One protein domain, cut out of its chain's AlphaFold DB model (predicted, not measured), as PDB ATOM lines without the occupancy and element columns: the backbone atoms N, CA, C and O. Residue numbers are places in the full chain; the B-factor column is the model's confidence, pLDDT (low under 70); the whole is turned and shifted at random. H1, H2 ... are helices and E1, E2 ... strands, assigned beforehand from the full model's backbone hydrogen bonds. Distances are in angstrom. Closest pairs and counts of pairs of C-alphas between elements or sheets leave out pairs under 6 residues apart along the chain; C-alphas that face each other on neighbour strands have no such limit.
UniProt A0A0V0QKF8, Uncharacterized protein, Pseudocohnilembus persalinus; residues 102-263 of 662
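This is residues 102 to 263 of the 662 residues of an uncharacterized protein of Pseudocohnilembus persalinus (UniProt A0A0V0QKF8). What does one see first in this model? It is one long, twisted sheet whose ten strands, E1 to E10, lie side by side in a single row, and from E2 on they follow one another in hairpins. Off this row stands the small helix H1, while H2, between E1 and E2 in the chain, only grazes the sheet. How is it made up? The 162 printed residues hold two named helices and ten named strands, in the order H1 E1 H2 E2 E3 E4 E5 E6 E7 E8 E9 E10; the class is mostly strand, and the sheet, in the order E1 to E10, is antiparallel. How large is it? It is compact, with a radius of gyration of the C-alphas of 16.7 A and spans of 53 by 41 by 25 A.

Where do the first parts stand? H1, residues 103 to 107, is not on the sheet, and within it 0 of 1 O i to N i+4 pairs and 0 of 2 O i to N i+3 pairs are within hydrogen-bond range. E1, residues 125 to 128, is an edge strand, antiparallel to E2, residues 167 to 169, with N 126 and O 168 2.8 A apart. What does the second helix do? H2, residues 137 to 146, only grazes the sheet with its residues 138 to 143; its closest C-alphas to E6, residues 206 to 214, are those of Val 139 and Ile 214, 6.3 A apart. Every O i to N i+4 pair of H2 is within hydrogen-bond range. How do the other strands follow? E2, E3 at residues 174 to 180, E4 at 183 to 191, E5 at 197 to 203, E6, E7 at 220 to 226, E8 at 229 to 237, E9 at 243 to 249 and E10 at 252 to 260 form a meander, each strand the antiparallel neighbour of the one before. In the hairpin of E2 and E3, N 167 and O 175 are 2.8 A apart; in that of E9 and E10, N 245 and O 258 are 2.8 A apart. Where do strands bend? E4, E6, E8 and E10 bend at residues 186, 209, 232 and 255, by 114, 115, 117 and 115 degrees.

Where do the elements begin and end? H1 begins at C-alpha 103 (215.467, 242.103, 203.521), and E10 ends at C-alpha 260 (196.030, 230.550, 183.559). How long are the longer ones? From first to last C-alpha, H2 measures 14.3 A, E3 17.3 A, E6 16.6 A and E10 16.7 A.

How far does it reach? The two C-alphas farthest apart, those of Glu 121 and Asp 263, are 56.2 A apart, and the printed part has no cut. Which links are long, and where is confidence low? The links H1 to E1, 17 residues, and H2 to E2, 20 residues, are long. The mean pLDDT of the printed part is 84.4, with residues 102 to 124 and 154 to 162 under 70.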
ATOM      1  N   ASN A 102     214.883 246.518 201.370       34.94
ATOM      2  CA  ASN A 102     215.858 245.655 202.038       34.94
ATOM      3  C   ASN A 102     215.274 244.568 202.967       34.94
ATOM      4  O   ASN A 102     214.741 244.872 204.037       34.94
ATOM      5  N   LYS A 103     215.592 243.301 202.654       37.47
ATOM      6  CA  LYS A 103     215.467 242.103 203.521       37.47
ATOM      7  C   LYS A 103     216.047 242.303 204.936       37.47
ATOM      8  O   LYS A 103     215.642 241.638 205.882       37.47
ATOM      9  N   THR A 104     216.989 243.234 205.079       33.31
ATOM     10  CA  THR A 104     217.719 243.538 206.316       33.31
ATOM     11  C   THR A 104     216.962 244.461 207.284       33.31
ATOM     12  O   THR A 104     217.246 244.425 208.476       33.31
ATOM     13  N   ASN A 105     215.997 245.271 206.817       40.75
ATOM     14  CA  ASN A 105     215.338 246.293 207.654       40.75
ATOM     15  C   ASN A 105     214.127 245.775 208.452       40.75
ATOM     16  O   ASN A 105     213.816 246.324 209.510       40.75
ATOM     17  N   TYR A 106     213.445 244.721 207.988       42.91
ATOM     18  CA  TYR A 106     212.304 244.150 208.720       42.91
ATOM     19  C   TYR A 106     212.761 243.287 209.911       42.91
ATOM     20  O   TYR A 106     212.219 243.405 211.009       42.91
ATOM     21  N   GLN A 107     213.847 242.520 209.749       44.94
ATOM     22  CA  GLN A 107     214.422 241.697 210.824       44.94
ATOM     23  C   GLN A 107     214.866 242.524 212.044       44.94
ATOM     24  O   GLN A 107     214.710 242.081 213.179       44.94
ATOM     25  N   SER A 108     215.363 243.750 211.837       41.41
ATOM     26  CA  SER A 108     215.730 244.658 212.935       41.41
ATOM     27  C   SER A 108     214.531 245.240 213.693       41.41
ATOM     28  O   SER A 108     214.690 245.664 214.833       41.41
ATOM     29  N   LYS A 109     213.331 245.267 213.093       45.94
ATOM     30  CA  LYS A 109     212.115 245.799 213.732       45.94
ATOM     31  C   LYS A 109     211.412 244.782 214.636       45.94
ATOM     32  O   LYS A 109     210.800 245.189 215.619       45.94
ATOM     33  N   GLN A 110     211.559 243.479 214.374       48.31
ATOM     34  CA  GLN A 110     210.973 242.422 215.214       48.31
ATOM     35  C   GLN A 110     211.602 242.320 216.624       48.31
ATOM     36  O   GLN A 110     211.086 241.601 217.475       48.31
ATOM     37  N   GLN A 111     212.695 243.041 216.905       46.09
ATOM     38  CA  GLN A 111     213.418 242.976 218.185       46.09
ATOM     39  C   GLN A 111     212.879 243.915 219.288       46.09
ATOM     40  O   GLN A 111     213.417 243.900 220.391       46.09
ATOM     41  N   ASN A 112     211.827 244.707 219.032       46.47
ATOM     42  CA  ASN A 112     211.362 245.774 219.939       46.47
ATOM     43  C   ASN A 112     210.021 245.507 220.664       46.47
ATOM     44  O   ASN A 112     209.397 246.453 221.143       46.47
ATOM     45  N   TYR A 113     209.549 244.261 220.770       51.19
ATOM     46  CA  TYR A 113     208.297 243.962 221.488       51.19
ATOM     47  C   TYR A 113     208.511 243.835 223.007       51.19
ATOM     48  O   TYR A 113     209.481 243.225 223.454       51.19
ATOM     49  N   GLU A 114     207.591 244.377 223.814       48.53
ATOM     50  CA  GLU A 114     207.612 244.229 225.275       48.53
ATOM     51  C   GLU A 114     207.400 242.757 225.678       48.53
ATOM     52  O   GLU A 114     206.292 242.218 225.613       48.53
ATOM     53  N   THR A 115     208.481 242.087 226.082       41.53
ATOM     54  CA  THR A 115     208.487 240.673 226.488       41.53
ATOM     55  C   THR A 115     208.111 240.496 227.959       41.53
ATOM     56  O   THR A 115     208.684 241.162 228.824       41.53
ATOM     57  N   TYR A 116     207.253 239.522 228.272       46.69
ATOM     58  CA  TYR A 116     207.065 239.049 229.648       46.69
ATOM     59  C   TYR A 116     208.078 237.942 229.973       46.69
ATOM     60  O   TYR A 116     208.044 236.859 229.392       46.69
ATOM     61  N   GLN A 117     208.967 238.195 230.938       40.44
ATOM     62  CA  GLN A 117     209.885 237.196 231.497       40.44
ATOM     63  C   GLN A 117     209.121 236.265 232.456       40.44
ATOM     64  O   GLN A 117     209.187 236.427 233.670       40.44
ATOM     65  N   ASN A 118     208.382 235.292 231.922       39.38
ATOM     66  CA  ASN A 118     208.030 234.087 232.678       39.38
ATOM     67  C   ASN A 118     208.959 232.969 232.211       39.38
ATOM     68  O   ASN A 118     208.623 232.165 231.347       39.38
ATOM     69  N   THR A 119     210.170 232.975 232.761       36.09
ATOM     70  CA  THR A 119     211.180 231.939 232.554       36.09
ATOM     71  C   THR A 119     210.745 230.659 233.260       36.09
ATOM     72  O   THR A 119     211.010 230.456 234.443       36.09
ATOM     73  N   THR A 120     210.084 229.772 232.531       41.53
ATOM     74  CA  THR A 120     210.359 228.344 232.683       41.53
ATOM     75  C   THR A 120     211.652 228.076 231.921       41.53
ATOM     76  O   THR A 120     211.690 228.288 230.716       41.53
ATOM     77  N   GLU A 121     212.715 227.670 232.616       44.12
ATOM     78  CA  GLU A 121     214.100 227.512 232.115       44.12
ATOM     79  C   GLU A 121     214.293 226.491 230.960       44.12
ATOM     80  O   GLU A 121     215.421 226.130 230.650       44.12
ATOM     81  N   ASP A 122     213.220 226.061 230.289       46.38
ATOM     82  CA  ASP A 122     213.206 225.026 229.243       46.38
ATOM     83  C   ASP A 122     212.370 225.397 227.993       46.38
ATOM     84  O   ASP A 122     212.222 224.590 227.075       46.38
ATOM     85  N   SER A 123     211.772 226.594 227.921       53.59
ATOM     86  CA  SER A 123     210.883 226.962 226.803       53.59
ATOM     87  C   SER A 123     211.619 227.681 225.662       53.59
ATOM     88  O   SER A 123     212.123 228.783 225.847       53.59
ATOM     89  N   GLN A 124     211.601 227.088 224.459       69.31
ATOM     90  CA  GLN A 124     212.198 227.586 223.198       69.31
ATOM     91  C   GLN A 124     211.504 228.835 222.599       69.31
ATOM     92  O   GLN A 124     211.521 229.052 221.384       69.31
ATOM     93  N   TYR A 125     210.799 229.621 223.417       76.44
ATOM     94  CA  TYR A 125     209.954 230.715 222.948       76.44
ATOM     95  C   TYR A 125     209.648 231.767 224.028       76.44
ATOM     96  O   TYR A 125     209.730 231.492 225.223       76.44
ATOM     97  N   THR A 126     209.257 232.974 223.601       84.75
ATOM     98  CA  THR A 126     208.913 234.121 224.466       84.75
ATOM     99  C   THR A 126     207.504 234.638 224.167       84.75
ATOM    100  O   THR A 126     207.126 234.749 223.004       84.75
ATOM    101  N   PHE A 127     206.723 234.984 225.194       83.81
ATOM    102  CA  PHE A 127     205.401 235.603 225.018       83.81
ATOM    103  C   PHE A 127     205.508 237.107 224.740       83.81
ATOM    104  O   PHE A 127     206.286 237.809 225.395       83.81
ATOM    105  N   ILE A 128     204.665 237.600 223.834       83.44
ATOM    106  CA  ILE A 128     204.471 239.031 223.561       83.44
ATOM    107  C   ILE A 128     203.013 239.437 223.794       83.44
ATOM    108  O   ILE A 128     202.117 238.594 223.802       83.44
ATOM    109  N   GLN A 129     202.784 240.733 224.019       78.69
ATOM    110  CA  GLN A 129     201.457 241.264 224.355       78.69
ATOM    111  C   GLN A 129     200.457 241.124 223.202       78.69
ATOM    112  O   GLN A 129     199.339 240.658 223.412       78.69
ATOM    113  N   GLU A 130     200.870 241.494 221.991       84.25
ATOM    114  CA  GLU A 130     199.991 241.584 220.825       84.25
ATOM    115  C   GLU A 130     200.673 241.031 219.576       84.25
ATOM    116  O   GLU A 130     201.902 241.028 219.462       84.25
ATOM    117  N   PHE A 131     199.866 240.511 218.650       86.19
ATOM    118  CA  PHE A 131     200.374 240.061 217.361       86.19
ATOM    119  C   PHE A 131     200.819 241.292 216.555       86.19
ATOM    120  O   PHE A 131     200.133 242.314 216.622       86.19
ATOM    121  N   PRO A 132     201.932 241.227 215.802       86.69
ATOM    122  CA  PRO A 132     202.427 242.375 215.053       86.69
ATOM    123  C   PRO A 132     201.357 243.008 214.163       86.69
ATOM    124  O   PRO A 132     200.732 242.328 213.349       86.69
ATOM    125  N   THR A 133     201.182 244.319 214.311       80.19
ATOM    126  CA  THR A 133     200.311 245.134 213.456       80.19
ATOM    127  C   THR A 133     201.039 245.614 212.201       80.19
ATOM    128  O   THR A 133     200.444 245.643 211.131       80.19
ATOM    129  N   GLU A 134     202.338 245.927 212.301       85.69
ATOM    130  CA  GLU A 134     203.203 246.227 211.151       85.69
ATOM    131  C   GLU A 134     203.663 244.929 210.468       85.69
ATOM    132  O   GLU A 134     204.611 244.268 210.911       85.69
ATOM    133  N   LEU A 135     203.006 244.564 209.369       90.81
ATOM    134  CA  LEU A 135     203.371 243.412 208.543       90.81
ATOM    135  C   LEU A 135     204.327 243.812 207.412       90.81
ATOM    136  O   LEU A 135     204.649 244.984 207.214       90.81
ATOM    137  N   HIS A 136     204.826 242.825 206.669       92.81
ATOM    138  CA  HIS A 136     205.550 243.103 205.432       92.81
ATOM    139  C   HIS A 136     204.619 243.848 204.451       92.81
ATOM    140  O   HIS A 136     203.491 243.385 204.271       92.81
ATOM    141  N   PRO A 137     205.052 244.933 203.772       94.31
ATOM    142  CA  PRO A 137     204.159 245.767 202.957       94.31
ATOM    143  C   PRO A 137     203.362 244.987 201.903       94.31
ATOM    144  O   PRO A 137     202.173 245.229 201.713       94.31
ATOM    145  N   THR A 138     203.992 244.004 201.250       93.56
ATOM    146  CA  THR A 138     203.315 243.110 200.294       93.56
ATOM    147  C   THR A 138     202.180 242.329 200.958       93.56
ATOM    148  O   THR A 138     201.071 242.282 200.430       93.56
ATOM    149  N   VAL A 139     202.434 241.759 202.137       93.38
ATOM    150  CA  VAL A 139     201.455 240.959 202.884       93.38
ATOM    151  C   VAL A 139     200.331 241.841 203.416       93.38
ATOM    152  O   VAL A 139     199.168 241.474 203.291       93.38
ATOM    153  N   GLU A 140     200.650 243.025 203.940       94.06
ATOM    154  CA  GLU A 140     199.667 244.011 204.403       94.06
ATOM    155  C   GLU A 140     198.718 244.436 203.272       94.06
ATOM    156  O   GLU A 140     197.498 244.372 203.425       94.06
ATOM    157  N   ASN A 141     199.267 244.779 202.103       92.88
ATOM    158  CA  ASN A 141     198.482 245.157 200.927       92.88
ATOM    159  C   ASN A 141     197.586 244.017 200.427       92.88
ATOM    160  O   ASN A 141     196.449 244.257 200.017       92.88
ATOM    161  N   ILE A 142     198.085 242.778 200.444       92.44
ATOM    162  CA  ILE A 142     197.308 241.597 200.055       92.44
ATOM    163  C   ILE A 142     196.178 241.345 201.063       92.44
ATOM    164  O   ILE A 142     195.027 241.173 200.661       92.44
ATOM    165  N   LEU A 143     196.459 241.393 202.368       91.88
ATOM    166  CA  LEU A 143     195.448 241.232 203.418       91.88
ATOM    167  C   LEU A 143     194.365 242.309 203.355       91.88
ATOM    168  O   LEU A 143     193.190 241.984 203.495       91.88
ATOM    169  N   ALA A 144     194.731 243.563 203.079       90.94
ATOM    170  CA  ALA A 144     193.771 244.653 202.919       90.94
ATOM    171  C   ALA A 144     192.767 244.394 201.779       90.94
ATOM    172  O   ALA A 144     191.626 244.850 201.849       90.94
ATOM    173  N   LYS A 145     193.171 243.645 200.741       90.00
ATOM    174  CA  LYS A 145     192.301 243.248 199.622       90.00
ATOM    175  C   LYS A 145     191.463 242.007 199.932       90.00
ATOM    176  O   LYS A 145     190.313 241.936 199.512       90.00
ATOM    177  N   LEU A 146     192.042 241.025 200.620       89.06
ATOM    178  CA  LEU A 146     191.395 239.738 200.897       89.06
ATOM    179  C   LEU A 146     190.464 239.770 202.112       89.06
ATOM    180  O   LEU A 146     189.553 238.953 202.193       89.06
ATOM    181  N   GLY A 147     190.711 240.674 203.060       90.62
ATOM    182  CA  GLY A 147     190.016 240.717 204.340       90.62
ATOM    183  C   GLY A 147     190.396 239.572 205.284       90.62
ATOM    184  O   GLY A 147     191.424 238.893 205.128       90.62
ATOM    185  N   ASP A 148     189.553 239.378 206.294       89.00
ATOM    186  CA  ASP A 148     189.725 238.336 207.304       89.00
ATOM    187  C   ASP A 148     189.606 236.936 206.695       89.00
ATOM    188  O   ASP A 148     188.861 236.706 205.741       89.00
ATOM    189  N   PHE A 149     190.364 235.985 207.240       90.94
ATOM    190  CA  PHE A 149     190.267 234.599 206.807       90.94
ATOM    191  C   PHE A 149     188.989 233.963 207.355       90.94
ATOM    192  O   PHE A 149     188.768 233.937 208.569       90.94
ATOM    193  N   ASP A 150     188.174 233.412 206.459       89.19
ATOM    194  CA  ASP A 150     187.017 232.618 206.842       89.19
ATOM    195  C   ASP A 150     187.439 231.178 207.150       89.19
ATOM    196  O   ASP A 150     187.791 230.389 206.270       89.19
ATOM    197  N   TYR A 151     187.391 230.838 208.432       86.25
ATOM    198  CA  TYR A 151     187.672 229.493 208.916       86.25
ATOM    199  C   TYR A 151     186.534 228.503 208.611       86.25
ATOM    200  O   TYR A 151     186.764 227.292 208.657       86.25
ATOM    201  N   GLY A 152     185.324 228.990 208.322       82.12
ATOM    202  CA  GLY A 152     184.112 228.184 208.217       82.12
ATOM    203  C   GLY A 152     183.696 227.497 209.528       82.12
ATOM    204  O   GLY A 152     184.327 227.655 210.581       82.12
ATOM    205  N   ASP A 153     182.628 226.700 209.435       70.31
ATOM    206  CA  ASP A 153     182.103 225.855 210.514       70.31
ATOM    207  C   ASP A 153     182.737 224.458 210.462       70.31
ATOM    208  O   ASP A 153     182.115 223.484 210.034       70.31
ATOM    209  N   ASP A 154     184.000 224.350 210.878       66.12
ATOM    210  CA  ASP A 154     184.664 223.052 211.003       66.12
ATOM    211  C   ASP A 154     184.470 222.476 212.415       66.12
ATOM    212  O   ASP A 154     185.120 222.889 213.383       66.12
ATOM    213  N   GLN A 155     183.529 221.531 212.540       63.25
ATOM    214  CA  GLN A 155     183.191 220.876 213.811       63.25
ATOM    215  C   GLN A 155     184.370 220.089 214.401       63.25
ATOM    216  O   GLN A 155     184.389 219.845 215.604       63.25
ATOM    217  N   GLU A 156     185.368 219.708 213.594       67.19
ATOM    218  CA  GLU A 156     186.548 218.984 214.084       67.19
ATOM    219  C   GLU A 156     187.436 219.864 214.986       67.19
ATOM    220  O   GLU A 156     188.142 219.356 215.859       67.19
ATOM    221  N   PHE A 157     187.339 221.192 214.848       66.25
ATOM    222  CA  PHE A 157     188.154 222.168 215.579       66.25
ATOM    223  C   PHE A 157     187.332 223.099 216.493       66.25
ATOM    224  O   PHE A 157     187.875 224.073 217.023       66.25
ATOM    225  N   SER A 158     186.036 222.821 216.700       59.41
ATOM    226  CA  SER A 158     185.118 223.700 217.446       59.41
ATOM    227  C   SER A 158     185.390 223.773 218.954       59.41
ATOM    228  O   SER A 158     185.023 224.762 219.588       59.41
ATOM    229  N   ASP A 159     186.079 222.777 219.522       62.72
ATOM    230  CA  ASP A 159     186.158 222.563 220.978       62.72
ATOM    231  C   ASP A 159     187.568 222.794 221.574       62.72
ATOM    232  O   ASP A 159     187.873 222.332 222.677       62.72
ATOM    233  N   ILE A 160     188.459 223.507 220.869       66.00
ATOM    234  CA  ILE A 160     189.865 223.666 221.291       66.00
ATOM    235  C   ILE A 160     190.031 224.894 222.218       66.00
ATOM    236  O   ILE A 160     189.837 226.028 221.769       66.00
ATOM    237  N   PRO A 161     190.406 224.736 223.510       57.69
ATOM    238  CA  PRO A 161     190.048 225.739 224.521       57.69
ATOM    239  C   PRO A 161     191.032 226.901 224.696       57.69
ATOM    240  O   PRO A 161     190.643 227.940 225.227       57.69
ATOM    241  N   VAL A 162     192.313 226.749 224.340       68.88
ATOM    242  CA  VAL A 162     193.347 227.691 224.809       68.88
ATOM    243  C   VAL A 162     193.847 228.583 223.681       68.88
ATOM    244  O   VAL A 162     194.844 228.273 223.037       68.88
ATOM    245  N   LEU A 163     193.194 229.728 223.485       74.94
ATOM    246  CA  LEU A 163     193.798 230.852 222.769       74.94
ATOM    247  C   LEU A 163     194.901 231.448 223.656       74.94
ATOM    248  O   LEU A 163     194.615 231.937 224.750       74.94
ATOM    249  N   LYS A 164     196.160 231.385 223.215       73.19
ATOM    250  CA  LYS A 164     197.280 231.991 223.952       73.19
ATOM    251  C   LYS A 164     197.631 233.370 223.403       73.19
ATOM    252  O   LYS A 164     197.416 233.654 222.226       73.19
ATOM    253  N   SER A 165     198.241 234.193 224.259       79.56
ATOM    254  CA  SER A 165     199.004 235.362 223.814       79.56
ATOM    255  C   SER A 165     200.036 234.944 222.759       79.56
ATOM    256  O   SER A 165     200.550 233.822 222.843       79.56
ATOM    257  N   PRO A 166     200.350 235.811 221.782       85.94
ATOM    258  CA  PRO A 166     201.302 235.471 220.741       85.94
ATOM    259  C   PRO A 166     202.676 235.098 221.304       85.94
ATOM    260  O   PRO A 166     203.120 235.603 222.340       85.94
ATOM    261  N   ILE A 167     203.347 234.204 220.591       89.44
ATOM    262  CA  ILE A 167     204.622 233.612 220.971       89.44
ATOM    263  C   ILE A 167     205.645 233.886 219.871       89.44
ATOM    264  O   ILE A 167     205.376 233.593 218.710       89.44
ATOM    265  N   ILE A 168     206.821 234.390 220.243       89.75
ATOM    266  CA  ILE A 168     208.000 234.513 219.378       89.75
ATOM    267  C   ILE A 168     208.930 233.322 219.625       89.75
ATOM    268  O   ILE A 168     209.339 233.073 220.760       89.75
ATOM    269  N   TYR A 169     209.292 232.611 218.562       88.69
ATOM    270  CA  TYR A 169     210.272 231.524 218.575       88.69
ATOM    271  C   TYR A 169     211.700 232.041 218.347       88.69
ATOM    272  O   TYR A 169     211.907 233.117 217.787       88.69
ATOM    273  N   GLU A 170     212.708 231.236 218.698       87.62
ATOM    274  CA  GLU A 170     214.134 231.568 218.497       87.62
ATOM    275  C   GLU A 170     214.496 231.930 217.046       87.62
ATOM    276  O   GLU A 170     215.404 232.721 216.801       87.62
ATOM    277  N   ASN A 171     213.779 231.368 216.071       85.00
ATOM    278  CA  ASN A 171     213.978 231.646 214.648       85.00
ATOM    279  C   ASN A 171     213.324 232.964 214.173       85.00
ATOM    280  O   ASN A 171     213.312 233.228 212.972       85.00
ATOM    281  N   GLY A 172     212.752 233.757 215.084       88.00
ATOM    282  CA  GLY A 172     212.050 235.009 214.791       88.00
ATOM    283  C   GLY A 172     210.620 234.835 214.274       88.00
ATOM    284  O   GLY A 172     209.943 235.828 214.030       88.00
ATOM    285  N   SER A 173     210.133 233.600 214.105       92.94
ATOM    286  CA  SER A 173     208.730 233.376 213.746       92.94
ATOM    287  C   SER A 173     207.808 233.660 214.928       92.94
ATOM    288  O   SER A 173     208.174 233.462 216.086       92.94
ATOM    289  N   ILE A 174     206.601 234.122 214.623       94.69
ATOM    290  CA  ILE A 174     205.592 234.513 215.598       94.69
ATOM    291  C   ILE A 174     204.342 233.689 215.339       94.69
ATOM    292  O   ILE A 174     203.871 233.617 214.207       94.69
ATOM    293  N   TYR A 175     203.794 233.076 216.380       94.19
ATOM    294  CA  TYR A 175     202.530 232.353 216.306       94.19
ATOM    295  C   TYR A 175     201.492 232.968 217.236       94.19
ATOM    296  O   TYR A 175     201.796 233.308 218.378       94.19
ATOM    297  N   PHE A 176     200.255 233.055 216.765       92.94
ATOM    298  CA  PHE A 176     199.092 233.435 217.555       92.94
ATOM    299  C   PHE A 176     197.930 232.509 217.223       92.94
ATOM    300  O   PHE A 176     197.529 232.422 216.067       92.94
ATOM    301  N   GLY A 177     197.377 231.821 218.217       91.56
ATOM    302  CA  GLY A 177     196.309 230.864 217.966       91.56
ATOM    303  C   GLY A 177     196.023 229.939 219.134       91.56
ATOM    304  O   GLY A 177     196.432 230.180 220.278       91.56
ATOM    305  N   GLN A 178     195.269 228.896 218.820       91.19
ATOM    306  CA  GLN A 178     194.848 227.865 219.751       91.19
ATOM    307  C   GLN A 178     195.984 226.865 220.052       91.19
ATOM    308  O   GLN A 178     196.841 226.549 219.227       91.19
ATOM    309  N   PHE A 179     195.997 226.364 221.286       86.94
ATOM    310  CA  PHE A 179     196.955 225.375 221.774       86.94
ATOM    311  C   PHE A 179     196.255 224.264 222.554       86.94
ATOM    312  O   PHE A 179     195.276 224.501 223.264       86.94
ATOM    313  N   GLN A 180     196.854 223.077 222.527       84.69
ATOM    314  CA  GLN A 180     196.584 221.997 223.474       84.69
ATOM    315  C   GLN A 180     197.919 221.409 223.921       84.69
ATOM    316  O   GLN A 180     198.759 221.100 223.085       84.69
ATOM    317  N   ASP A 181     198.149 221.309 225.232       83.81
ATOM    318  CA  ASP A 181     199.387 220.745 225.798       83.81
ATOM    319  C   ASP A 181     200.681 221.359 225.218       83.81
ATOM    320  O   ASP A 181     201.672 220.675 224.986       83.81
ATOM    321  N   ASN A 182     200.668 222.683 224.998       82.31
ATOM    322  CA  ASN A 182     201.749 223.475 224.381       82.31
ATOM    323  C   ASN A 182     202.057 223.178 222.904       82.31
ATOM    324  O   ASN A 182     203.016 223.727 222.377       82.31
ATOM    325  N   ILE A 183     201.208 222.409 222.233       87.50
ATOM    326  CA  ILE A 183     201.279 222.102 220.805       87.50
ATOM    327  C   ILE A 183     200.214 222.941 220.080       87.50
ATOM    328  O   ILE A 183     199.096 223.077 220.593       87.50
ATOM    329  N   LYS A 184     200.536 223.536 218.922       91.31
ATOM    330  CA  LYS A 184     199.561 224.304 218.125       91.31
ATOM    331  C   LYS A 184     198.448 223.374 217.657       91.31
ATOM    332  O   LYS A 184     198.709 222.286 217.132       91.31
ATOM    333  N   GLN A 185     197.217 223.823 217.842       92.12
ATOM    334  CA  GLN A 185     196.002 223.099 217.490       92.12
ATOM    335  C   GLN A 185     194.949 224.097 217.023       92.12
ATOM    336  O   GLN A 185     194.943 225.223 217.500       92.12
ATOM    337  N   GLY A 186     194.024 223.698 216.159       91.88
ATOM    338  CA  GLY A 186     192.911 224.550 215.751       91.88
ATOM    339  C   GLY A 186     193.356 225.808 215.008       91.88
ATOM    340  O   GLY A 186     194.317 225.794 214.249       91.88
ATOM    341  N   LYS A 187     192.630 226.905 215.193       92.88
ATOM    342  CA  LYS A 187     192.784 228.158 214.449       92.88
ATOM    343  C   LYS A 187     194.043 228.908 214.879       92.88
ATOM    344  O   LYS A 187     194.266 229.127 216.074       92.88
ATOM    345  N   GLY A 188     194.837 229.370 213.916       93.94
ATOM    346  CA  GLY A 188     196.016 230.174 214.213       93.94
ATOM    347  C   GLY A 188     196.599 230.939 213.030       93.94
ATOM    348  O   GLY A 188     196.297 230.691 211.865       93.94
ATOM    349  N   LYS A 189     197.486 231.868 213.377       95.38
ATOM    350  CA  LYS A 189     198.295 232.702 212.493       95.38
ATOM    351  C   LYS A 189     199.768 232.450 212.780       95.38
ATOM    352  O   LYS A 189     200.177 232.467 213.941       95.38
ATOM    353  N   GLN A 190     200.567 232.267 211.737       96.62
ATOM    354  CA  GLN A 190     202.017 232.146 211.829       96.62
ATOM    355  C   GLN A 190     202.694 233.146 210.891       96.62
ATOM    356  O   GLN A 190     202.531 233.065 209.681       96.62
ATOM    357  N   LEU A 191     203.471 234.066 211.459       97.06
ATOM    358  CA  LEU A 191     204.307 235.027 210.743       97.06
ATOM    359  C   LEU A 191     205.759 234.544 210.776       97.06
ATOM    360  O   LEU A 191     206.308 234.302 211.850       97.06
ATOM    361  N   TRP A 192     206.399 234.401 209.622       96.00
ATOM    362  CA  TRP A 192     207.816 234.041 209.535       96.00
ATOM    363  C   TRP A 192     208.715 235.284 209.536       96.00
ATOM    364  O   TRP A 192     208.275 236.406 209.287       96.00
ATOM    365  N   ALA A 193     210.006 235.091 209.820       93.38
ATOM    366  CA  ALA A 193     210.989 236.178 209.886       93.38
ATOM    367  C   ALA A 193     211.233 236.884 208.535       93.38
ATOM    368  O   ALA A 193     211.773 237.988 208.502       93.38
ATOM    369  N   ASP A 194     210.871 236.245 207.421       92.56
ATOM    370  CA  ASP A 194     210.882 236.851 206.085       92.56
ATOM    371  C   ASP A 194     209.653 237.743 205.824       92.56
ATOM    372  O   ASP A 194     209.626 238.457 204.829       92.56
ATOM    373  N   GLY A 195     208.665 237.731 206.724       95.06
ATOM    374  CA  GLY A 195     207.414 238.470 206.604       95.06
ATOM    375  C   GLY A 195     206.264 237.672 205.990       95.06
ATOM    376  O   GLY A 195     205.159 238.203 205.940       95.06
ATOM    377  N   SER A 196     206.485 236.426 205.554       97.44
ATOM    378  CA  SER A 196     205.419 235.549 205.057       97.44
ATOM    379  C   SER A 196     204.422 235.236 206.180       97.44
ATOM    380  O   SER A 196     204.814 235.129 207.344       97.44
ATOM    381  N   LEU A 197     203.140 235.073 205.851       98.00
ATOM    382  CA  LEU A 197     202.063 234.852 206.818       98.00
ATOM    383  C   LEU A 197     201.191 233.668 206.410       98.00
ATOM    384  O   LEU A 197     200.616 233.659 205.326       98.00
ATOM    385  N   TYR A 198     201.018 232.722 207.324       98.25
ATOM    386  CA  TYR A 198     200.001 231.685 207.243       98.25
ATOM    387  C   TYR A 198     198.867 231.992 208.209       98.25
ATOM    388  O   TYR A 198     199.102 232.408 209.343       98.25
ATOM    389  N   GLU A 199     197.642 231.738 207.775       97.50
ATOM    390  CA  GLU A 199     196.443 231.792 208.596       97.50
ATOM    391  C   GLU A 199     195.546 230.603 208.245       97.50
ATOM    392  O   GLU A 199     195.176 230.431 207.085       97.50
ATOM    393  N   GLY A 200     195.222 229.764 209.227       96.19
ATOM    394  CA  GLY A 200     194.490 228.524 208.988       96.19
ATOM    395  C   GLY A 200     194.488 227.582 210.185       96.19
ATOM    396  O   GLY A 200     194.738 227.997 211.323       96.19
ATOM    397  N   TYR A 201     194.173 226.314 209.931       95.25
ATOM    398  CA  TYR A 201     194.130 225.289 210.967       95.25
ATOM    399  C   TYR A 201     195.494 224.630 211.205       95.25
ATOM    400  O   TYR A 201     196.285 224.390 210.295       95.25
ATOM    401  N   PHE A 202     195.748 224.295 212.464       94.88
ATOM    402  CA  PHE A 202     196.907 223.557 212.932       94.88
ATOM    403  C   PHE A 202     196.461 222.262 213.606       94.88
ATOM    404  O   PHE A 202     195.465 222.228 214.328       94.88
ATOM    405  N   LEU A 203     197.224 221.194 213.406       93.06
ATOM    406  CA  LEU A 203     197.095 219.945 214.140       93.06
ATOM    407  C   LEU A 203     198.493 219.419 214.426       93.06
ATOM    408  O   LEU A 203     199.263 219.135 213.511       93.06
ATOM    409  N   ASN A 204     198.809 219.266 215.707       92.12
ATOM    410  CA  ASN A 204     200.113 218.793 216.166       92.12
ATOM    411  C   ASN A 204     201.296 219.636 215.650       92.12
ATOM    412  O   ASN A 204     202.248 219.083 215.108       92.12
ATOM    413  N   ASP A 205     201.220 220.963 215.806       93.88
ATOM    414  CA  ASP A 205     202.208 221.938 215.306       93.88
ATOM    415  C   ASP A 205     202.292 222.104 213.783       93.88
ATOM    416  O   ASP A 205     203.040 222.970 213.324       93.88
ATOM    417  N   GLN A 206     201.494 221.361 213.014       96.44
ATOM    418  CA  GLN A 206     201.528 221.382 211.553       96.44
ATOM    419  C   GLN A 206     200.278 222.020 210.955       96.44
ATOM    420  O   GLN A 206     199.174 221.787 211.448       96.44
ATOM    421  N   ALA A 207     200.429 222.759 209.858       96.94
ATOM    422  CA  ALA A 207     199.303 223.238 209.069       96.94
ATOM    423  C   ALA A 207     198.491 222.051 208.526       96.94
ATOM    424  O   ALA A 207     199.036 221.078 207.986       96.94
ATOM    425  N   THR A 208     197.174 222.136 208.686       96.50
ATOM    426  CA  THR A 208     196.210 221.124 208.256       96.50
ATOM    427  C   THR A 208     194.908 221.796 207.832       96.50
ATOM    428  O   THR A 208     194.679 222.952 208.169       96.50
ATOM    429  N   GLY A 209     194.024 221.076 207.141       95.06
ATOM    430  CA  GLY A 209     192.690 221.579 206.807       95.06
ATOM    431  C   GLY A 209     192.753 222.859 205.973       95.06
ATOM    432  O   GLY A 209     193.686 223.059 205.203       95.06
ATOM    433  N   LYS A 210     191.762 223.743 206.100       95.81
ATOM    434  CA  LYS A 210     191.743 224.993 205.328       95.81
ATOM    435  C   LYS A 210     192.765 226.005 205.855       95.81
ATOM    436  O   LYS A 210     192.850 226.262 207.055       95.81
ATOM    437  N   GLY A 211     193.485 226.649 204.945       97.00
ATOM    438  CA  GLY A 211     194.402 227.730 205.284       97.00
ATOM    439  C   GLY A 211     194.803 228.568 204.081       97.00
ATOM    440  O   GLY A 211     194.687 228.136 202.930       97.00
ATOM    441  N   ARG A 212     195.315 229.764 204.361       98.00
ATOM    442  CA  ARG A 212     195.979 230.627 203.385       98.00
ATOM    443  C   ARG A 212     197.420 230.898 203.787       98.00
ATOM    444  O   ARG A 212     197.690 231.167 204.954       98.00
ATOM    445  N   LEU A 213     198.322 230.871 202.818       98.38
ATOM    446  CA  LEU A 213     199.709 231.302 202.950       98.38
ATOM    447  C   LEU A 213     199.943 232.465 201.992       98.38
ATOM    448  O   LEU A 213     199.752 232.310 200.792       98.38
ATOM    449  N   ILE A 214     200.352 233.611 202.524       97.94
ATOM    450  CA  ILE A 214     200.755 234.791 201.763       97.94
ATOM    451  C   ILE A 214     202.265 234.927 201.933       97.94
ATOM    452  O   ILE A 214     202.753 235.204 203.033       97.94
ATOM    453  N   HIS A 215     203.010 234.715 200.859       97.38
ATOM    454  CA  HIS A 215     204.451 234.874 200.862       97.38
ATOM    455  C   HIS A 215     204.847 236.352 200.814       97.38
ATOM    456  O   HIS A 215     204.147 237.209 200.272       97.38
ATOM    457  N   SER A 216     206.008 236.658 201.391       96.25
ATOM    458  CA  SER A 216     206.579 238.011 201.388       96.25
ATOM    459  C   SER A 216     206.863 238.572 199.983       96.25
ATOM    460  O   SER A 216     206.884 239.794 199.810       96.25
ATOM    461  N   ASP A 217     207.038 237.704 198.980       93.06
ATOM    462  CA  ASP A 217     207.219 238.052 197.563       93.06
ATOM    463  C   ASP A 217     205.905 238.315 196.807       93.06
ATOM    464  O   ASP A 217     205.938 238.883 195.717       93.06
ATOM    465  N   GLY A 218     204.758 238.005 197.415       94.06
ATOM    466  CA  GLY A 218     203.432 238.245 196.856       94.06
ATOM    467  C   GLY A 218     202.732 237.003 196.315       94.06
ATOM    468  O   GLY A 218     201.568 237.119 195.934       94.06
ATOM    469  N   ASP A 219     203.384 235.838 196.320       97.31
ATOM    470  CA  ASP A 219     202.715 234.574 196.021       97.31
ATOM    471  C   ASP A 219     201.693 234.234 197.106       97.31
ATOM    472  O   ASP A 219     201.896 234.488 198.297       97.31
ATOM    473  N   ILE A 220     200.583 233.620 196.707       98.00
ATOM    474  CA  ILE A 220     199.512 233.261 197.625       98.00
ATOM    475  C   ILE A 220     199.033 231.848 197.346       98.00
ATOM    476  O   ILE A 220     198.718 231.501 196.213       98.00
ATOM    477  N   TYR A 221     198.899 231.048 198.394       98.38
ATOM    478  CA  TYR A 221     198.183 229.783 198.354       98.38
ATOM    479  C   TYR A 221     196.942 229.857 199.239       98.38
ATOM    480  O   TYR A 221     197.025 230.280 200.390       98.38
ATOM    481  N   PHE A 222     195.808 229.388 198.733       97.25
ATOM    482  CA  PHE A 222     194.581 229.155 199.490       97.25
ATOM    483  C   PHE A 222     194.120 227.736 199.243       97.25
ATOM    484  O   PHE A 222     193.924 227.352 198.094       97.25
ATOM    485  N   GLY A 223     193.867 226.968 200.288       96.88
ATOM    486  CA  GLY A 223     193.356 225.628 200.073       96.88
ATOM    487  C   GLY A 223     193.479 224.745 201.283       96.88
ATOM    488  O   GLY A 223     193.592 225.204 202.421       96.88
ATOM    489  N   GLU A 224     193.417 223.462 200.992       97.62
ATOM    490  CA  GLU A 224     193.602 222.400 201.950       97.62
ATOM    491  C   GLU A 224     195.101 222.136 202.206       97.62
ATOM    492  O   GLU A 224     195.961 222.204 201.324       97.62
ATOM    493  N   TRP A 225     195.412 221.845 203.463       98.12
ATOM    494  CA  TRP A 225     196.744 221.556 203.966       98.12
ATOM    495  C   TRP A 225     196.749 220.192 204.644       98.12
ATOM    496  O   TRP A 225     195.788 219.791 205.306       98.12
ATOM    497  N   GLN A 226     197.866 219.486 204.539       97.69
ATOM    498  CA  GLN A 226     198.118 218.266 205.286       97.69
ATOM    499  C   GLN A 226     199.595 218.185 205.658       97.69
ATOM    500  O   GLN A 226     200.454 218.095 204.783       97.69
ATOM    501  N   MET A 227     199.883 218.143 206.963       96.06
ATOM    502  CA  MET A 227     201.246 217.993 207.492       96.06
ATOM    503  C   MET A 227     202.213 219.038 206.911       96.06
ATOM    504  O   MET A 227     203.272 218.677 206.395       96.06
ATOM    505  N   ASP A 228     201.823 220.316 206.975       97.62
ATOM    506  CA  ASP A 228     202.572 221.469 206.442       97.62
ATOM    507  C   ASP A 228     202.689 221.549 204.915       97.62
ATOM    508  O   ASP A 228     203.423 222.396 204.410       97.62
ATOM    509  N   LYS A 229     201.963 220.705 204.173       98.44
ATOM    510  CA  LYS A 229     201.984 220.698 202.707       98.44
ATOM    511  C   LYS A 229     200.631 221.044 202.110       98.44
ATOM    512  O   LYS A 229     199.608 220.598 202.629       98.44
ATOM    513  N   ALA A 230     200.628 221.738 200.977       98.31
ATOM    514  CA  ALA A 230     199.446 221.882 200.136       98.31
ATOM    515  C   ALA A 230     198.960 220.494 199.683       98.31
ATOM    516  O   ALA A 230     199.734 219.673 199.166       98.31
ATOM    517  N   HIS A 231     197.682 220.203 199.913       98.19
ATOM    518  CA  HIS A 231     197.098 218.886 199.670       98.19
ATOM    519  C   HIS A 231     195.589 219.001 199.501       98.19
ATOM    520  O   HIS A 231     194.976 219.683 200.297       98.19
ATOM    521  N   GLY A 232     194.966 218.294 198.560       97.56
ATOM    522  CA  GLY A 232     193.528 218.435 198.300       97.56
ATOM    523  C   GLY A 232     193.248 219.606 197.361       97.56
ATOM    524  O   GLY A 232     194.053 219.875 196.472       97.56
ATOM    525  N   GLN A 233     192.113 220.288 197.496       98.12
ATOM    526  CA  GLN A 233     191.767 221.402 196.611       98.12
ATOM    527  C   GLN A 233     192.474 222.695 197.032       98.12
ATOM    528  O   GLN A 233     192.515 223.049 198.212       98.12
ATOM    529  N   GLY A 234     192.990 223.446 196.057       97.69
ATOM    530  CA  GLY A 234     193.622 224.731 196.331       97.69
ATOM    531  C   GLY A 234     193.818 225.621 195.111       97.69
ATOM    532  O   GLY A 234     193.821 225.173 193.963       97.69
ATOM    533  N   ILE A 235     194.008 226.904 195.389       98.38
ATOM    534  CA  ILE A 235     194.304 227.972 194.446       98.38
ATOM    535  C   ILE A 235     195.669 228.543 194.814       98.38
ATOM    536  O   ILE A 235     195.878 228.990 195.939       98.38
ATOM    537  N   TYR A 236     196.579 228.553 193.853       98.31
ATOM    538  CA  TYR A 236     197.855 229.240 193.937       98.31
ATOM    539  C   TYR A 236     197.847 230.422 192.974       98.31
ATOM    540  O   TYR A 236     197.586 230.256 191.783       98.31
ATOM    541  N   LEU A 237     198.109 231.609 193.502       96.56
ATOM    542  CA  LEU A 237     198.227 232.862 192.776       96.56
ATOM    543  C   LEU A 237     199.692 233.275 192.839       96.56
ATOM    544  O   LEU A 237     200.211 233.536 193.921       96.56
ATOM    545  N   HIS A 238     200.353 233.319 191.694       95.12
ATOM    546  CA  HIS A 238     201.729 233.775 191.613       95.12
ATOM    547  C   HIS A 238     201.764 235.307 191.531       95.12
ATOM    548  O   HIS A 238     200.848 235.936 190.992       95.12
ATOM    549  N   SER A 239     202.830 235.922 192.037       93.38
ATOM    550  CA  SER A 239     202.981 237.377 192.124       93.38
ATOM    551  C   SER A 239     202.957 238.077 190.759       93.38
ATOM    552  O   SER A 239     202.679 239.271 190.684       93.38
ATOM    553  N   ASP A 240     203.274 237.354 189.678       89.06
ATOM    554  CA  ASP A 240     203.194 237.859 188.298       89.06
ATOM    555  C   ASP A 240     201.767 237.854 187.726       89.06
ATOM    556  O   ASP A 240     201.516 238.534 186.737       89.06
ATOM    557  N   GLY A 241     200.838 237.123 188.350       90.00
ATOM    558  CA  GLY A 241     199.449 236.966 187.930       90.00
ATOM    559  C   GLY A 241     199.095 235.670 187.232       90.00
ATOM    560  O   GLY A 241     197.927 235.479 186.884       90.00
ATOM    561  N   ALA A 242     200.051 234.757 187.069       94.69
ATOM    562  CA  ALA A 242     199.721 233.376 186.777       94.69
ATOM    563  C   ALA A 242     198.943 232.763 187.955       94.69
ATOM    564  O   ALA A 242     199.179 233.078 189.121       94.69
ATOM    565  N   GLN A 243     198.007 231.870 187.653       97.62
ATOM    566  CA  GLN A 243     197.222 231.166 188.661       97.62
ATOM    567  C   GLN A 243     197.108 229.685 188.328       97.62
ATOM    568  O   GLN A 243     196.990 229.309 187.162       97.62
ATOM    569  N   TYR A 244     197.074 228.862 189.370       98.44
ATOM    570  CA  TYR A 244     196.675 227.465 189.310       98.44
ATOM    571  C   TYR A 244     195.513 227.232 190.269       98.44
ATOM    572  O   TYR A 244     195.586 227.610 191.434       98.44
ATOM    573  N   LYS A 245     194.466 226.558 189.807       98.50
ATOM    574  CA  LYS A 245     193.337 226.108 190.618       98.50
ATOM    575  C   LYS A 245     193.119 224.626 190.370       98.50
ATOM    576  O   LYS A 245     192.865 224.232 189.239       98.50
ATOM    577  N   GLY A 246     193.162 223.810 191.411       98.12
ATOM    578  CA  GLY A 246     192.901 222.384 191.264       98.12
ATOM    579  C   GLY A 246     193.382 221.566 192.442       98.12
ATOM    580  O   GLY A 246     193.564 222.078 193.548       98.12
ATOM    581  N   GLU A 247     193.605 220.287 192.177       98.56
ATOM    582  CA  GLU A 247     194.074 219.337 193.174       98.56
ATOM    583  C   GLU A 247     195.590 219.460 193.426       98.56
ATOM    584  O   GLU A 247     196.393 219.779 192.541       98.56
ATOM    585  N   TRP A 248     195.979 219.179 194.666       98.56
ATOM    586  CA  TRP A 248     197.339 219.203 195.189       98.56
ATOM    587  C   TRP A 248     197.635 217.902 195.933       98.56
ATOM    588  O   TRP A 248     196.776 217.332 196.605       98.56
ATOM    589  N   TYR A 249     198.876 217.442 195.850       98.44
ATOM    590  CA  TYR A 249     199.372 216.300 196.598       98.44
ATOM    591  C   TYR A 249     200.821 216.546 197.006       98.44
ATOM    592  O   TYR A 249     201.715 216.534 196.163       98.44
ATOM    593  N   GLU A 250     201.047 216.748 198.304       97.38
ATOM    594  CA  GLU A 250     202.374 217.018 198.869       97.38
ATOM    595  C   GLU A 250     203.115 218.164 198.149       97.38
ATOM    596  O   GLU A 250     204.215 217.966 197.634       97.38
ATOM    597  N   ASP A 251     202.498 219.349 198.105       98.06
ATOM    598  CA  ASP A 251     203.018 220.569 197.451       98.06
ATOM    599  C   ASP A 251     203.124 220.508 195.921       98.06
ATOM    600  O   ASP A 251     203.606 221.445 195.285       98.06
ATOM    601  N   LEU A 252     202.661 219.423 195.297       98.31
ATOM    602  CA  LEU A 252     202.677 219.259 193.848       98.31
ATOM    603  C   LEU A 252     201.263 219.285 193.281       98.31
ATOM    604  O   LEU A 252     200.357 218.656 193.822       98.31
ATOM    605  N   GLN A 253     201.099 219.932 192.130       98.50
ATOM    606  CA  GLN A 253     199.865 219.860 191.349       98.50
ATOM    607  C   GLN A 253     199.568 218.392 191.010       98.50
ATOM    608  O   GLN A 253     200.450 217.633 190.579       98.50
ATOM    609  N   HIS A 254     198.332 217.975 191.224       98.12
ATOM    610  CA  HIS A 254     197.876 216.607 191.016       98.12
ATOM    611  C   HIS A 254     196.433 216.630 190.512       98.12
ATOM    612  O   HIS A 254     195.824 217.688 190.506       98.12
ATOM    613  N   GLY A 255     195.890 215.488 190.088       98.00
ATOM    614  CA  GLY A 255     194.471 215.374 189.740       98.00
ATOM    615  C   GLY A 255     194.062 216.321 188.613       98.00
ATOM    616  O   GLY A 255     194.835 216.533 187.682       98.00
ATOM    617  N   TYR A 256     192.850 216.863 188.660       98.50
ATOM    618  CA  TYR A 256     192.410 217.873 187.695       98.50
ATOM    619  C   TYR A 256     192.798 219.286 188.150       98.50
ATOM    620  O   TYR A 256     192.665 219.632 189.327       98.50
ATOM    621  N   GLY A 257     193.230 220.126 187.208       98.12
ATOM    622  CA  GLY A 257     193.540 221.523 187.482       98.12
ATOM    623  C   GLY A 257     193.467 222.438 186.262       98.12
ATOM    624  O   GLY A 257     193.602 222.015 185.111       98.12
ATOM    625  N   GLU A 258     193.282 223.718 186.551       98.62
ATOM    626  CA  GLU A 258     193.235 224.835 185.619       98.62
ATOM    627  C   GLU A 258     194.413 225.770 185.900       98.62
ATOM    628  O   GLU A 258     194.579 226.261 187.015       98.62
ATOM    629  N   GLU A 259     195.236 226.030 184.891       98.38
ATOM    630  CA  GLU A 259     196.346 226.977 184.949       98.38
ATOM    631  C   GLU A 259     196.072 228.112 183.959       98.38
ATOM    632  O   GLU A 259     195.749 227.867 182.796       98.38
ATOM    633  N   THR A 260     196.160 229.360 184.412       97.44
ATOM    634  CA  THR A 260     196.030 230.550 183.559       97.44
ATOM    635  C   THR A 260     197.284 231.390 183.703       97.44
ATOM    636  O   THR A 260     197.708 231.676 184.820       97.44
ATOM    637  N   TRP A 261     197.852 231.813 182.579       97.38
ATOM    638  CA  TRP A 261     199.023 232.682 182.539       97.38
ATOM    639  C   TRP A 261     198.631 234.122 182.215       97.38
ATOM    640  O   TRP A 261     197.554 234.407 181.687       97.38
ATOM    641  N   THR A 262     199.543 235.037 182.518       94.81
ATOM    642  CA  THR A 262     199.377 236.489 182.355       94.81
ATOM    643  C   THR A 262     199.190 236.920 180.905       94.81
ATOM    644  O   THR A 262     198.529 237.920 180.635       94.81
ATOM    645  N   ASP A 263     199.727 236.151 179.959       92.69
ATOM    646  CA  ASP A 263     199.559 236.378 178.524       92.69
ATOM    647  C   ASP A 263     198.166 235.972 178.006       92.69
ATOM    648  O   ASP A 263     197.832 236.264 176.859       92.69
TER     649      ASP A 263